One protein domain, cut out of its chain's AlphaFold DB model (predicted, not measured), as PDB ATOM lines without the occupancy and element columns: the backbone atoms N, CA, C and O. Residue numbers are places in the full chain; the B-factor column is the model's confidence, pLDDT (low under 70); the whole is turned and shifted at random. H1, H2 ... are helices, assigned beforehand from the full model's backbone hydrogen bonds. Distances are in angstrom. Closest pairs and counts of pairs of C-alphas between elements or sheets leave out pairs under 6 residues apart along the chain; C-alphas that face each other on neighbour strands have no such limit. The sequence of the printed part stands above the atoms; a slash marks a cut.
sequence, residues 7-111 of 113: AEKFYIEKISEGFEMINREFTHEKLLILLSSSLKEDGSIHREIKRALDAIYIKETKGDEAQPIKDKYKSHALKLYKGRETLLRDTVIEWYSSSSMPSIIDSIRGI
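This is residues 7 to 111 of the 113 residues of an uncharacterized protein of Clostridium cylindrosporum DSM 605 (UniProt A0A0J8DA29). H3 and H4 form a V, coming together where the one ends and the other begins, and H5 runs through the open mouth of this V, while H1 crosses over one side of it from H4 to H3. The short helices H2 and H6 sit at the two ends of H5, H2 at its first residues and H6 near its last, and the helices that touch are mostly crossed, not side by side as in a bundle. The printed part has 105 residues, with six named helices in the order H1, H2, H3, H4, H5, H6 and no named strand, and its class is all helix. It is compact, with a radius of gyration of the C-alphas of 13.3 A, and its rounded outline spans 34 by 30 by 21 A.

H1, residues 7 to 21, touches H3, residues 43 to 60, with 21 pairs of C-alphas within 8 A. Their lines are about perpendicular at 86 degrees, the closest C-alphas are those of Gly 18 and Ala 52 at 4.0 A, and H3 touches H1 with residues 49 to 56 alone. Residues 7 to 11 of H1 touch residues 76 to 80 of H4, which is residues 66 to 81, at a steep tilt of 55 degrees, opposite ways; the closest C-alphas, those of Ala 7 and His 76, are 4.9 A apart. H2, residues 28 to 34, is close to H1 but not clearly touching it, the closest C-alphas being those of Ile 12 and Leu 31 at 7.6 A. H2 and H3 are near each other, with 6 pairs of C-alphas within 10 A. H3 and H4 are close but not clearly touching, with the C-alphas of Glu 60 and Ala 66 closest at 6.9 A; they run opposite ways at a shallow tilt of 33 degrees, only just short of steep. The hub is H5, residues 87 to 98, which touches four other helices. It only just touches H2, with 3 pairs of C-alphas within 8 A, the closest those of Leu 34 and Leu 88 at 4.8 A. Its residues 91 to 95 touch residues 46 to 50 of H3 at a steep tilt of 60 degrees, the same way, with the C-alphas of Lys 50 and Trp 95 closest at 6.0 A. Its residues 89 to 93 touch residues 77 to 81 of H4 at a steep tilt of 47 degrees, opposite ways, with the C-alphas of Leu 80 and Arg 89 closest at 5.7 A. H6, residues 104 to 111, touches H5 about perpendicular at 89 degrees, with the C-alphas of Ser 97 and Ile 104 closest at 6.2 A. H6 is apart from H1, H2 and H3. Every O i to N i+4 pair is within hydrogen-bond range in H1, H2, H3, H4 and H5, and 3 of 4 are in H6.

H1 begins at C-alpha 7, (-26.328, -52.082, 7.435), and is 21.1 A long from first to last C-alpha. H2 measures 9.9 A. H3, the longest helix with 18 residues, measures 25.9 A from C-alpha 43 at (-18.744, -35.281, 20.769) to C-alpha 60. H4 measures 22.6 A, H5 16.2 A and H6 11.0 A, the last ending at C-alpha 111, (-11.721, -52.084, -4.938).

The two C-alphas farthest apart are those of Lys 40 and Asp 64, at 40.2 A. The printed part has no cut. The links from H3 to H4, H4 to H5 and H5 to H6 are tight, those from H1 to H2 and H2 to H3 are short, and no link is long. The mean pLDDT of the printed part is 84.1; residues 38 to 43 and 99 to 111 are under 70, and the mean of H6 is 54.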
ATOM      1  N   ALA A   7     -27.554 -52.499   6.757       93.94
ATOM      2  CA  ALA A   7     -26.328 -52.082   7.435       93.94
ATOM      3  C   ALA A   7     -26.603 -51.144   8.606       93.94
ATOM      4  O   ALA A   7     -26.020 -51.317   9.671       93.94
ATOM      5  N   GLU A   8     -27.535 -50.207   8.441       95.00
ATOM      6  CA  GLU A   8     -27.982 -49.357   9.543       95.00
ATOM      7  C   GLU A   8     -28.611 -50.202  10.657       95.00
ATOM      8  O   GLU A   8     -28.234 -50.040  11.812       95.00
ATOM      9  N   LYS A   9     -29.500 -51.151  10.320       95.38
ATOM     10  CA  LYS A   9     -30.102 -52.073  11.300       95.38
ATOM     11  C   LYS A   9     -29.045 -52.851  12.072       95.38
ATOM     12  O   LYS A   9     -29.071 -52.828  13.294       95.38
ATOM     13  N   PHE A  10     -28.094 -53.459  11.359       96.44
ATOM     14  CA  PHE A  10     -27.004 -54.208  11.976       96.44
ATOM     15  C   PHE A  10     -26.254 -53.361  13.012       96.44
ATOM     16  O   PHE A  10     -26.087 -53.786  14.149       96.44
ATOM     17  N   TYR A  11     -25.834 -52.145  12.655       96.00
ATOM     18  CA  TYR A  11     -25.095 -51.304  13.596       96.00
ATOM     19  C   TYR A  11     -25.959 -50.747  14.722       96.00
ATOM     20  O   TYR A  11     -25.464 -50.637  15.835       96.00
ATOM     21  N   ILE A  12     -27.232 -50.432  14.480       96.25
ATOM     22  CA  ILE A  12     -28.159 -50.023  15.544       96.25
ATOM     23  C   ILE A  12     -28.322 -51.145  16.572       96.25
ATOM     24  O   ILE A  12     -28.233 -50.882  17.766       96.25
ATOM     25  N   GLU A  13     -28.509 -52.386  16.117       96.94
ATOM     26  CA  GLU A  13     -28.591 -53.564  16.988       96.94
ATOM     27  C   GLU A  13     -27.306 -53.713  17.814       96.94
ATOM     28  O   GLU A  13     -27.367 -53.794  19.039       96.94
ATOM     29  N   LYS A  14     -26.130 -53.633  17.175       96.94
ATOM     30  CA  LYS A  14     -24.839 -53.751  17.875       96.94
ATOM     31  C   LYS A  14     -24.558 -52.618  18.846       96.94
ATOM     32  O   LYS A  14     -24.035 -52.857  19.929       96.94
ATOM     33  N   ILE A  15     -24.944 -51.399  18.501       96.31
ATOM     34  CA  ILE A  15     -24.863 -50.266  19.417       96.31
ATOM     35  C   ILE A  15     -25.776 -50.515  20.617       96.31
ATOM     36  O   ILE A  15     -25.312 -50.381  21.742       96.31
ATOM     37  N   SER A  16     -27.029 -50.922  20.404       96.69
ATOM     38  CA  SER A  16     -27.968 -51.212  21.493       96.69
ATOM     39  C   SER A  16     -27.420 -52.278  22.448       96.69
ATOM     40  O   SER A  16     -27.345 -52.038  23.650       96.69
ATOM     41  N   GLU A  17     -26.948 -53.409  21.915       97.06
ATOM     42  CA  GLU A  17     -26.310 -54.476  22.702       97.06
ATOM     43  C   GLU A  17     -25.068 -53.964  23.456       97.06
ATOM     44  O   GLU A  17     -24.861 -54.259  24.633       97.06
ATOM     45  N   GLY A  18     -24.230 -53.161  22.794       96.31
ATOM     46  CA  GLY A  18     -23.045 -52.561  23.401       96.31
ATOM     47  C   GLY A  18     -23.374 -51.581  24.530       96.31
ATOM     48  O   GLY A  18     -22.642 -51.524  25.516       96.31
ATOM     49  N   PHE A  19     -24.480 -50.841  24.417       96.31
ATOM     50  CA  PHE A  19     -24.984 -49.936  25.453       96.31
ATOM     51  C   PHE A  19     -25.386 -50.699  26.715       96.31
ATOM     52  O   PHE A  19     -24.949 -50.336  27.811       96.31
ATOM     53  N   GLU A  20     -26.126 -51.797  26.556       95.56
ATOM     54  CA  GLU A  20     -26.485 -52.688  27.664       95.56
ATOM     55  C   GLU A  20     -25.230 -53.208  28.379       95.56
ATOM     56  O   GLU A  20     -25.147 -53.172  29.607       95.56
ATOM     57  N   MET A  21     -24.198 -53.598  27.623       93.69
ATOM     58  CA  MET A  21     -22.937 -54.093  28.188       93.69
ATOM     59  C   MET A  21     -22.172 -53.062  29.024       93.69
ATOM     60  O   MET A  21     -21.447 -53.441  29.944       93.69
ATOM     61  N   ILE A  22     -22.304 -51.771  28.715       93.88
ATOM     62  CA  ILE A  22     -21.651 -50.686  29.463       93.88
ATOM     63  C   ILE A  22     -22.582 -50.042  30.502       93.88
ATOM     64  O   ILE A  22     -22.273 -48.959  31.004       93.88
ATOM     65  N   ASN A  23     -23.701 -50.699  30.840       93.81
ATOM     66  CA  ASN A  23     -24.726 -50.218  31.771       93.81
ATOM     67  C   ASN A  23     -25.268 -48.829  31.388       93.81
ATOM     68  O   ASN A  23     -25.400 -47.931  32.224       93.81
ATOM     69  N   ARG A  24     -25.542 -48.630  30.095       92.75
ATOM     70  CA  ARG A  24     -26.143 -47.411  29.547       92.75
ATOM     71  C   ARG A  24     -27.406 -47.757  28.770       92.75
ATOM     72  O   ARG A  24     -27.524 -48.825  28.190       92.75
ATOM     73  N   GLU A  25     -28.331 -46.807  28.713       92.81
ATOM     74  CA  GLU A  25     -29.572 -46.966  27.958       92.81
ATOM     75  C   GLU A  25     -29.425 -46.455  26.516       92.81
ATOM     76  O   GLU A  25     -28.893 -45.357  26.271       92.81
ATOM     77  N   PHE A  26     -29.925 -47.250  25.567       92.75
ATOM     78  CA  PHE A  26     -30.085 -46.870  24.168       92.75
ATOM     79  C   PHE A  26     -31.529 -46.419  23.907       92.75
ATOM     80  O   PHE A  26     -32.434 -47.227  23.721       92.75
ATOM     81  N   THR A  27     -31.753 -45.105  23.932       92.75
ATOM     82  CA  THR A  27     -33.094 -44.512  23.836       92.75
ATOM     83  C   THR A  27     -33.512 -44.239  22.391       92.75
ATOM     84  O   THR A  27     -32.686 -44.122  21.481       92.75
ATOM     85  N   HIS A  28     -34.819 -44.046  22.174       90.25
ATOM     86  CA  HIS A  28     -35.351 -43.636  20.870       90.25
ATOM     87  C   HIS A  28     -34.752 -42.307  20.376       90.25
ATOM     88  O   HIS A  28     -34.499 -42.142  19.187       90.25
ATOM     89  N   GLU A  29     -34.462 -41.376  21.285       89.81
ATOM     90  CA  GLU A  29     -33.800 -40.110  20.956       89.81
ATOM     91  C   GLU A  29     -32.398 -40.335  20.371       89.81
ATOM     92  O   GLU A  29     -32.080 -39.789  19.315       89.81
ATOM     93  N   LYS A  30     -31.589 -41.213  20.983       90.50
ATOM     94  CA  LYS A  30     -30.260 -41.573  20.459       90.50
ATOM     95  C   LYS A  30     -30.351 -42.197  19.067       90.50
ATOM     96  O   LYS A  30     -29.537 -41.878  18.203       90.50
ATOM     97  N   LEU A  31     -31.364 -43.029  18.820       91.06
ATOM     98  CA  LEU A  31     -31.633 -43.582  17.491       91.06
ATOM     99  C   LEU A  31     -31.940 -42.482  16.461       91.06
ATOM    100  O   LEU A  31     -31.393 -42.508  15.357       91.06
ATOM    101  N   LEU A  32     -32.793 -41.513  16.802       89.94
ATOM    102  CA  LEU A  32     -33.116 -40.399  15.904       89.94
ATOM    103  C   LEU A  32     -31.887 -39.532  15.608       89.94
ATOM    104  O   LEU A  32     -31.689 -39.143  14.457       89.94
ATOM    105  N   ILE A  33     -31.040 -39.283  16.611       88.94
ATOM    106  CA  ILE A  33     -29.779 -38.551  16.445       88.94
ATOM    107  C   ILE A  33     -28.842 -39.302  15.489       88.94
ATOM    108  O   ILE A  33     -28.348 -38.708  14.530       88.94
ATOM    109  N   LEU A  34     -28.657 -40.611  15.687       89.81
ATOM    110  CA  LEU A  34     -27.816 -41.455  14.827       89.81
ATOM    111  C   LEU A  34     -28.257 -41.449  13.359       89.81
ATOM    112  O   LEU A  34     -27.424 -41.468  12.454       89.81
ATOM    113  N   LEU A  35     -29.566 -41.429  13.120       90.50
ATOM    114  CA  LEU A  35     -30.146 -41.437  11.777       90.50
ATOM    115  C   LEU A  35     -30.287 -40.040  11.162       90.50
ATOM    116  O   LEU A  35     -30.752 -39.921  10.024       90.50
ATOM    117  N   SER A  36     -29.918 -38.995  11.899       88.56
ATOM    118  CA  SER A  36     -29.963 -37.624  11.412       88.56
ATOM    119  C   SER A  36     -28.789 -37.327  10.477       88.56
ATOM    120  O   SER A  36     -27.694 -37.881  10.608       88.56
ATOM    121  N   SER A  37     -29.020 -36.414   9.535       78.06
ATOM    122  CA  SER A  37     -27.987 -35.856   8.652       78.06
ATOM    123  C   SER A  37     -27.176 -34.738   9.327       78.06
ATOM    124  O   SER A  37     -26.343 -34.109   8.683       78.06
ATOM    125  N   SER A  38     -27.480 -34.408  10.588       67.56
ATOM    126  CA  SER A  38     -26.960 -33.220  11.262       67.56
ATOM    127  C   SER A  38     -25.668 -33.536  12.010       67.56
ATOM    128  O   SER A  38     -25.697 -34.193  13.047       67.56
ATOM    129  N   LEU A  39     -24.564 -32.937  11.561       56.16
ATOM    130  CA  LEU A  39     -23.297 -32.786  12.290       56.16
ATOM    131  C   LEU A  39     -23.427 -31.776  13.447       56.16
ATOM    132  O   LEU A  39     -22.594 -30.886  13.604       56.16
ATOM    133  N   LYS A  40     -24.493 -31.843  14.256       54.09
ATOM    134  CA  LYS A  40     -24.436 -31.141  15.545       54.09
ATOM    135  C   LYS A  40     -23.554 -32.004  16.430       54.09
ATOM    136  O   LYS A  40     -24.018 -32.993  16.986       54.09
ATOM    137  N   GLU A  41     -22.272 -31.649  16.426       57.09
ATOM    138  CA  GLU A  41     -21.165 -32.264  17.150       57.09
ATOM    139  C   GLU A  41     -21.430 -32.271  18.658       57.09
ATOM    140  O   GLU A  41     -20.833 -31.519  19.426       57.09
ATOM    141  N   ASP A  42     -22.307 -33.151  19.126       63.09
ATOM    142  CA  ASP A  42     -22.177 -33.616  20.492       63.09
ATOM    143  C   ASP A  42     -21.118 -34.719  20.501       63.09
ATOM    144  O   ASP A  42     -21.405 -35.909  20.373       63.09
ATOM    145  N   GLY A  43     -19.850 -34.329  20.640       69.69
ATOM    146  CA  GLY A  43     -18.744 -35.281  20.769       69.69
ATOM    147  C   GLY A  43     -18.943 -36.294  21.911       69.69
ATOM    148  O   GLY A  43     -18.267 -37.325  21.936       69.69
ATOM    149  N   SER A  44     -19.871 -36.048  22.848       81.44
ATOM    150  CA  SER A  44     -20.268 -37.024  23.861       81.44
ATOM    151  C   SER A  44     -20.945 -38.247  23.246       81.44
ATOM    152  O   SER A  44     -20.521 -39.370  23.537       81.44
ATOM    153  N   ILE A  45     -21.917 -38.062  22.342       84.06
ATOM    154  CA  ILE A  45     -22.652 -39.194  21.762       84.06
ATOM    155  C   ILE A  45     -21.729 -40.070  20.914       84.06
ATOM    156  O   ILE A  45     -21.730 -41.286  21.071       84.06
ATOM    157  N   HIS A  46     -20.842 -39.471  20.112       86.06
ATOM    158  CA  HIS A  46     -19.851 -40.219  19.328       86.06
ATOM    159  C   HIS A  46     -18.973 -41.114  20.204       86.06
ATOM    160  O   HIS A  46     -18.712 -42.267  19.859       86.06
ATOM    161  N   ARG A  47     -18.516 -40.598  21.351       88.06
ATOM    162  CA  ARG A  47     -17.690 -41.369  22.286       88.06
ATOM    163  C   ARG A  47     -18.472 -42.497  22.946       88.06
ATOM    164  O   ARG A  47     -17.923 -43.586  23.082       88.06
ATOM    165  N   GLU A  48     -19.717 -42.262  23.350       90.62
ATOM    166  CA  GLU A  48     -20.562 -43.321  23.913       90.62
ATOM    167  C   GLU A  48     -20.807 -44.442  22.898       90.62
ATOM    168  O   GLU A  48     -20.633 -45.613  23.227       90.62
ATOM    169  N   ILE A  49     -21.125 -44.086  21.651       91.88
ATOM    170  CA  ILE A  49     -21.359 -45.040  20.563       91.88
ATOM    171  C   ILE A  49     -20.104 -45.867  20.277       91.88
ATOM    172  O   ILE A  49     -20.188 -47.090  20.210       91.88
ATOM    173  N   LYS A  50     -18.932 -45.230  20.167       92.12
ATOM    174  CA  LYS A  50     -17.655 -45.937  19.973       92.12
ATOM    175  C   LYS A  50     -17.353 -46.896  21.120       92.12
ATOM    176  O   LYS A  50     -16.999 -48.036  20.864       92.12
ATOM    177  N   ARG A  51     -17.567 -46.478  22.373       92.19
ATOM    178  CA  ARG A  51     -17.380 -47.349  23.548       92.19
ATOM    179  C   ARG A  51     -18.325 -48.548  23.542       92.19
ATOM    180  O   ARG A  51     -17.900 -49.648  23.881       92.19
ATOM    181  N   ALA A  52     -19.586 -48.342  23.168       94.44
ATOM    182  CA  ALA A  52     -20.551 -49.426  23.025       94.44
ATOM    183  C   ALA A  52     -20.122 -50.405  21.922       94.44
ATOM    184  O   ALA A  52     -20.105 -51.615  22.148       94.44
ATOM    185  N   LEU A  53     -19.704 -49.883  20.763       94.75
ATOM    186  CA  LEU A  53     -19.181 -50.681  19.657       94.75
ATOM    187  C   LEU A  53     -17.924 -51.460  20.052       94.75
ATOM    188  O   LEU A  53     -17.855 -52.650  19.771       94.75
ATOM    189  N   ASP A  54     -16.972 -50.842  20.755       92.50
ATOM    190  CA  ASP A  54     -15.786 -51.524  21.277       92.50
ATOM    191  C   ASP A  54     -16.173 -52.677  22.206       92.50
ATOM    192  O   ASP A  54     -15.660 -53.787  22.064       92.50
ATOM    193  N   ALA A  55     -17.106 -52.444  23.135       91.25
ATOM    194  CA  ALA A  55     -17.532 -53.448  24.103       91.25
ATOM    195  C   ALA A  55     -18.130 -54.692  23.422       91.25
ATOM    196  O   ALA A  55     -17.688 -55.815  23.699       91.25
ATOM    197  N   ILE A  56     -19.095 -54.505  22.513       94.38
ATOM    198  CA  ILE A  56     -19.734 -55.627  21.812       94.38
ATOM    199  C   ILE A  56     -18.774 -56.294  20.829       94.38
ATOM    200  O   ILE A  56     -18.677 -57.520  20.803       94.38
ATOM    201  N   TYR A  57     -17.996 -55.510  20.086       92.75
ATOM    202  CA  TYR A  57     -17.058 -56.030  19.104       92.75
ATOM    203  C   TYR A  57     -15.975 -56.878  19.772       92.75
ATOM    204  O   TYR A  57     -15.705 -57.993  19.323       92.75
ATOM    205  N   ILE A  58     -15.392 -56.403  20.879       89.81
ATOM    206  CA  ILE A  58     -14.411 -57.171  21.650       89.81
ATOM    207  C   ILE A  58     -15.029 -58.474  22.133       89.81
ATOM    208  O   ILE A  58     -14.364 -59.493  22.033       89.81
ATOM    209  N   LYS A  59     -16.265 -58.464  22.650       90.81
ATOM    210  CA  LYS A  59     -16.954 -59.678  23.120       90.81
ATOM    211  C   LYS A  59     -17.194 -60.677  21.991       90.81
ATOM    212  O   LYS A  59     -16.882 -61.849  22.168       90.81
ATOM    213  N   GLU A  60     -17.742 -60.231  20.863       91.00
ATOM    214  CA  GLU A  60     -18.089 -61.112  19.744       91.00
ATOM    215  C   GLU A  60     -16.853 -61.615  18.994       91.00
ATOM    216  O   GLU A  60     -16.883 -62.688  18.412       91.00
ATOM    217  N   THR A  61     -15.742 -60.880  19.025       88.44
ATOM    218  CA  THR A  61     -14.503 -61.280  18.341       88.44
ATOM    219  C   THR A  61     -13.487 -61.976  19.249       88.44
ATOM    220  O   THR A  61     -12.306 -62.051  18.898       88.44
ATOM    221  N   LYS A  62     -13.918 -62.518  20.400       85.06
ATOM    222  CA  LYS A  62     -13.093 -63.442  21.201       85.06
ATOM    223  C   LYS A  62     -13.244 -64.877  20.702       85.06
ATOM    224  O   LYS A  62     -14.348 -65.317  20.407       85.06
ATOM    225  N   GLY A  63     -12.144 -65.627  20.726       80.12
ATOM    226  CA  GLY A  63     -12.129 -67.060  20.423       80.12
ATOM    227  C   GLY A  63     -11.964 -67.386  18.939       80.12
ATOM    228  O   GLY A  63     -11.713 -66.507  18.112       80.12
ATOM    229  N   ASP A  64     -12.089 -68.671  18.615       74.81
ATOM    230  CA  ASP A  64     -11.724 -69.223  17.303       74.81
ATOM    231  C   ASP A  64     -12.679 -68.793  16.170       74.81
ATOM    232  O   ASP A  64     -12.291 -68.751  15.003       74.81
ATOM    233  N   GLU A  65     -13.903 -68.370  16.500       80.31
ATOM    234  CA  GLU A  65     -14.909 -67.878  15.542       80.31
ATOM    235  C   GLU A  65     -14.828 -66.361  15.278       80.31
ATOM    236  O   GLU A  65     -15.707 -65.770  14.645       80.31
ATOM    237  N   ALA A  66     -13.757 -65.698  15.723       86.00
ATOM    238  CA  ALA A  66     -13.626 -64.249  15.600       86.00
ATOM    239  C   ALA A  66     -13.604 -63.759  14.142       86.00
ATOM    240  O   ALA A  66     -14.112 -62.676  13.848       86.00
ATOM    241  N   GLN A  67     -13.003 -64.515  13.218       86.06
ATOM    242  CA  GLN A  67     -12.765 -64.047  11.848       86.06
ATOM    243  C   GLN A  67     -14.063 -63.852  11.032       86.06
ATOM    244  O   GLN A  67     -14.255 -62.749  10.512       86.06
ATOM    245  N   PRO A  68     -15.004 -64.817  10.978       90.88
ATOM    246  CA  PRO A  68     -16.306 -64.608  10.334       90.88
ATOM    247  C   PRO A  68     -17.071 -63.385  10.860       90.88
ATOM    248  O   PRO A  68     -17.723 -62.665  10.099       90.88
ATOM    249  N   ILE A  69     -16.976 -63.118  12.165       88.88
ATOM    250  CA  ILE A  69     -17.629 -61.972  12.801       88.88
ATOM    251  C   ILE A  69     -16.965 -60.671  12.345       88.88
ATOM    252  O   ILE A  69     -17.657 -59.756  11.897       88.88
ATOM    253  N   LYS A  70     -15.627 -60.604  12.354       89.62
ATOM    254  CA  LYS A  70     -14.866 -59.460  11.821       89.62
ATOM    255  C   LYS A  70     -15.255 -59.131  10.381       89.62
ATOM    256  O   LYS A  70     -15.471 -57.964  10.054       89.62
ATOM    257  N   ASP A  71     -15.405 -60.152   9.543       90.12
ATOM    258  CA  ASP A  71     -15.800 -59.984   8.145       90.12
ATOM    259  C   ASP A  71     -17.249 -59.492   8.011       90.12
ATOM    260  O   ASP A  71     -17.546 -58.642   7.161       90.12
ATOM    261  N   LYS A  72     -18.150 -59.941   8.895       92.12
ATOM    262  CA  LYS A  72     -19.533 -59.446   8.964       92.12
ATOM    263  C   LYS A  72     -19.583 -57.959   9.315       92.12
ATOM    264  O   LYS A  72     -20.289 -57.218   8.629       92.12
ATOM    265  N   TYR A  73     -18.828 -57.515  10.320       93.06
ATOM    266  CA  TYR A  73     -18.709 -56.094  10.664       93.06
ATOM    267  C   TYR A  73     -18.156 -55.292   9.477       93.06
ATOM    268  O   TYR A  73     -18.783 -54.330   9.037       93.06
ATOM    269  N   LYS A  74     -17.059 -55.750   8.863       90.44
ATOM    270  CA  LYS A  74     -16.437 -55.086   7.707       90.44
ATOM    271  C   LYS A  74     -17.407 -54.933   6.532       90.44
ATOM    272  O   LYS A  74     -17.497 -53.865   5.929       90.44
ATOM    273  N   SER A  75     -18.156 -55.987   6.210       92.12
ATOM    274  CA  SER A  75     -19.138 -55.982   5.120       92.12
ATOM    275  C   SER A  75     -20.241 -54.944   5.341       92.12
ATOM    276  O   SER A  75     -20.591 -54.203   4.417       92.12
ATOM    277  N   HIS A  76     -20.766 -54.836   6.566       94.38
ATOM    278  CA  HIS A  76     -21.780 -53.831   6.883       94.38
ATOM    279  C   HIS A  76     -21.188 -52.420   6.931       94.38
ATOM    280  O   HIS A  76     -21.847 -51.502   6.446       94.38
ATOM    281  N   ALA A  77     -19.949 -52.238   7.403       92.31
ATOM    282  CA  ALA A  77     -19.272 -50.940   7.363       92.31
ATOM    283  C   ALA A  77     -19.149 -50.417   5.924       92.31
ATOM    284  O   ALA A  77     -19.486 -49.271   5.641       92.31
ATOM    285  N   LEU A  78     -18.744 -51.279   4.983       90.75
ATOM    286  CA  LEU A  78     -18.641 -50.928   3.562       90.75
ATOM    287  C   LEU A  78     -20.001 -50.582   2.940       90.75
ATOM    288  O   LEU A  78     -20.091 -49.664   2.124       90.75
ATOM    289  N   LYS A  79     -21.069 -51.298   3.311       92.56
ATOM    290  CA  LYS A  79     -22.437 -50.977   2.871       92.56
ATOM    291  C   LYS A  79     -22.909 -49.638   3.435       92.56
ATOM    292  O   LYS A  79     -23.539 -48.874   2.712       92.56
ATOM    293  N   LEU A  80     -22.585 -49.356   4.696       91.19
ATOM    294  CA  LEU A  80     -22.923 -48.105   5.365       91.19
ATOM    295  C   LEU A  80     -22.174 -46.921   4.734       91.19
ATOM    296  O   LEU A  80     -22.797 -45.904   4.445       91.19
ATOM    297  N   TYR A  81     -20.881 -47.087   4.426       89.00
ATOM    298  CA  TYR A  81     -20.055 -46.099   3.718       89.00
ATOM    299  C   TYR A  81     -20.660 -45.678   2.373       89.00
ATOM    300  O   TYR A  81     -20.722 -44.493   2.061       89.00
ATOM    301  N   LYS A  82     -21.144 -46.651   1.587       88.31
ATOM    302  CA  LYS A  82     -21.804 -46.418   0.288       88.31
ATOM    303  C   LYS A  82     -23.246 -45.901   0.415       88.31
ATOM    304  O   LYS A  82     -23.886 -45.637  -0.600       88.31
ATOM    305  N   GLY A  83     -23.781 -45.845   1.633       86.06
ATOM    306  CA  GLY A  83     -25.146 -45.432   1.926       86.06
ATOM    307  C   GLY A  83     -25.301 -43.919   2.077       86.06
ATOM    308  O   GLY A  83     -24.424 -43.132   1.724       86.06
ATOM    309  N   ARG A  84     -26.452 -43.510   2.622       87.69
ATOM    310  CA  ARG A  84     -26.745 -42.102   2.914       87.69
ATOM    311  C   ARG A  84     -25.850 -41.541   4.019       87.69
ATOM    312  O   ARG A  84     -25.441 -42.254   4.936       87.69
ATOM    313  N   GLU A  85     -25.637 -40.236   3.953       88.38
ATOM    314  CA  GLU A  85     -24.875 -39.491   4.949       88.38
ATOM    315  C   GLU A  85     -25.686 -39.365   6.237       88.38
ATOM    316  O   GLU A  85     -26.777 -38.793   6.244       88.38
ATOM    317  N   THR A  86     -25.185 -39.970   7.310       90.69
ATOM    318  CA  THR A  86     -25.803 -39.954   8.640       90.69
ATOM    319  C   THR A  86     -24.719 -39.951   9.704       90.69
ATOM    320  O   THR A  86     -23.615 -40.448   9.467       90.69
ATOM    321  N   LEU A  87     -25.067 -39.496  10.906       90.56
ATOM    322  CA  LEU A  87     -24.169 -39.562  12.057       90.56
ATOM    323  C   LEU A  87     -23.708 -40.998  12.351       90.56
ATOM    324  O   LEU A  87     -22.553 -41.222  12.710       90.56
ATOM    325  N   LEU A  88     -24.595 -41.980  12.161       92.69
ATOM    326  CA  LEU A  88     -24.281 -43.401  12.288       92.69
ATOM    327  C   LEU A  88     -23.171 -43.820  11.322       92.69
ATOM    328  O   LEU A  88     -22.212 -44.460  11.751       92.69
ATOM    329  N   ARG A  89     -23.288 -43.453  10.036       92.25
ATOM    330  CA  ARG A  89     -22.258 -43.735   9.028       92.25
ATOM    331  C   ARG A  89     -20.923 -43.173   9.479       92.25
ATOM    332  O   ARG A  89     -19.958 -43.922   9.584       92.25
ATOM    333  N   ASP A  90     -20.888 -41.884   9.772       90.06
ATOM    334  CA  ASP A  90     -19.633 -41.192  10.041       90.06
ATOM    335  C   ASP A  90     -18.978 -41.735  11.322       90.06
ATOM    336  O   ASP A  90     -17.791 -42.057  11.324       90.06
ATOM    337  N   THR A  91     -19.773 -41.989  12.369       91.38
ATOM    338  CA  THR A  91     -19.291 -42.584  13.627       91.38
ATOM    339  C   THR A  91     -18.725 -43.985  13.430       91.38
ATOM    340  O   THR A  91     -17.666 -44.293  13.972       91.38
ATOM    341  N   VAL A  92     -19.411 -44.845  12.670       92.31
ATOM    342  CA  VAL A  92     -18.969 -46.226  12.422       92.31
ATOM    343  C   VAL A  92     -17.694 -46.251  11.584       92.31
ATOM    344  O   VAL A  92     -16.802 -47.047  11.865       92.31
ATOM    345  N   ILE A  93     -17.582 -45.389  10.571       89.44
ATOM    346  CA  ILE A  93     -16.389 -45.319   9.718       89.44
ATOM    347  C   ILE A  93     -15.190 -44.784  10.495       89.44
ATOM    348  O   ILE A  93     -14.093 -45.334  10.381       89.44
ATOM    349  N   GLU A  94     -15.399 -43.761  11.321       87.94
ATOM    350  CA  GLU A  94     -14.358 -43.242  12.201       87.94
ATOM    351  C   GLU A  94     -13.928 -44.294  13.232       87.94
ATOM    352  O   GLU A  94     -12.735 -44.543  13.390       87.94
ATOM    353  N   TRP A  95     -14.892 -44.967  13.872       90.25
ATOM    354  CA  TRP A  95     -14.644 -46.066  14.806       90.25
ATOM    355  C   TRP A  95     -13.739 -47.123  14.172       90.25
ATOM    356  O   TRP A  95     -12.628 -47.342  14.648       90.25
ATOM    357  N   TYR A  96     -14.140 -47.669  13.024       85.44
ATOM    358  CA  TYR A  96     -13.392 -48.720  12.334       85.44
ATOM    359  C   TYR A  96     -12.003 -48.292  11.844       85.44
ATOM    360  O   TYR A  96     -11.130 -49.135  11.664       85.44
ATOM    361  N   SER A  97     -11.814 -47.000  11.563       76.69
ATOM    362  CA  SER A  97     -10.525 -46.451  11.123       76.69
ATOM    363  C   SER A  97      -9.581 -46.169  12.295       76.69
ATOM    364  O   SER A  97      -8.370 -46.118  12.096       76.69
ATOM    365  N   SER A  98     -10.130 -45.974  13.499       73.25
ATOM    366  CA  SER A  98      -9.380 -45.723  14.736       73.25
ATOM    367  C   SER A  98      -8.985 -47.004  15.476       73.25
ATOM    368  O   SER A  98      -7.926 -47.056  16.101       73.25
ATOM    369  N   SER A  99      -9.813 -48.048  15.394       55.47
ATOM    370  CA  SER A  99      -9.480 -49.372  15.908       55.47
ATOM    371  C   SER A  99      -8.357 -49.952  15.050       55.47
ATOM    372  O   SER A  99      -8.411 -49.872  13.829       55.47
ATOM    373  N   SER A 100      -7.348 -50.556  15.668       46.91
ATOM    374  CA  SER A 100      -6.193 -51.226  15.052       46.91
ATOM    375  C   SER A 100      -6.567 -52.463  14.204       46.91
ATOM    376  O   SER A 100      -6.121 -53.581  14.455       46.91
ATOM    377  N   MET A 101      -7.419 -52.263  13.201       51.78
ATOM    378  CA  MET A 101      -7.781 -53.172  12.119       51.78
ATOM    379  C   MET A 101      -7.218 -52.619  10.801       51.78
ATOM    380  O   MET A 101      -7.015 -51.408  10.700       51.78
ATOM    381  N   PRO A 102      -6.984 -53.453   9.767       46.44
ATOM    382  CA  PRO A 102      -6.602 -52.958   8.447       46.44
ATOM    383  C   PRO A 102      -7.597 -51.890   8.003       46.44
ATOM    384  O   PRO A 102      -8.807 -52.145   8.004       46.44
ATOM    385  N   SER A 103      -7.096 -50.698   7.681       53.88
ATOM    386  CA  SER A 103      -7.930 -49.521   7.487       53.88
ATOM    387  C   SER A 103      -9.017 -49.826   6.459       53.88
ATOM    388  O   SER A 103      -8.741 -50.324   5.364       53.88
ATOM    389  N   ILE A 104     -10.278 -49.526   6.790       55.72
ATOM    390  CA  ILE A 104     -11.390 -49.633   5.831       55.72
ATOM    391  C   ILE A 104     -11.030 -48.908   4.528       55.72
ATOM    392  O   ILE A 104     -11.317 -49.407   3.443       55.72
ATOM    393  N   ILE A 105     -10.319 -47.787   4.646       57.50
ATOM    394  CA  ILE A 105      -9.781 -46.991   3.542       57.50
ATOM    395  C   ILE A 105      -8.878 -47.821   2.616       57.50
ATOM    396  O   ILE A 105      -9.000 -47.697   1.400       57.50
ATOM    397  N   ASP A 106      -8.039 -48.713   3.144       56.41
ATOM    398  CA  ASP A 106      -7.160 -49.569   2.333       56.41
ATOM    399  C   ASP A 106      -7.954 -50.633   1.573       56.41
ATOM    400  O   ASP A 106      -7.693 -50.899   0.399       56.41
ATOM    401  N   SER A 107      -8.994 -51.188   2.202       54.88
ATOM    402  CA  SER A 107      -9.912 -52.120   1.532       54.88
ATOM    403  C   SER A 107     -10.774 -51.428   0.472       54.88
ATOM    404  O   SER A 107     -11.086 -52.035  -0.546       54.88
ATOM    405  N   ILE A 108     -11.145 -50.159   0.678       55.75
ATOM    406  CA  ILE A 108     -11.881 -49.358  -0.308       55.75
ATOM    407  C   ILE A 108     -10.967 -48.987  -1.481       55.75
ATOM    408  O   ILE A 108     -11.371 -49.160  -2.627       55.75
ATOM    409  N   ARG A 109      -9.725 -48.550  -1.226       52.28
ATOM    410  CA  ARG A 109      -8.735 -48.248  -2.276       52.28
ATOM    411  C   ARG A 109      -8.424 -49.462  -3.153       52.28
ATOM    412  O   ARG A 109      -8.247 -49.299  -4.354       52.28
ATOM    413  N   GLY A 110      -8.406 -50.667  -2.581       49.19
ATOM    414  CA  GLY A 110      -8.193 -51.910  -3.329       49.19
ATOM    415  C   GLY A 110      -9.331 -52.301  -4.282       49.19
ATOM    416  O   GLY A 110      -9.089 -53.062  -5.210       49.19
ATOM    417  N   ILE A 111     -10.550 -51.784  -4.087       49.12
ATOM    418  CA  ILE A 111     -11.721 -52.084  -4.938       49.12
ATOM    419  C   ILE A 111     -11.805 -51.139  -6.155       49.12
ATOM    420  O   ILE A 111     -12.521 -51.433  -7.107       49.12
TER     421      ILE A 111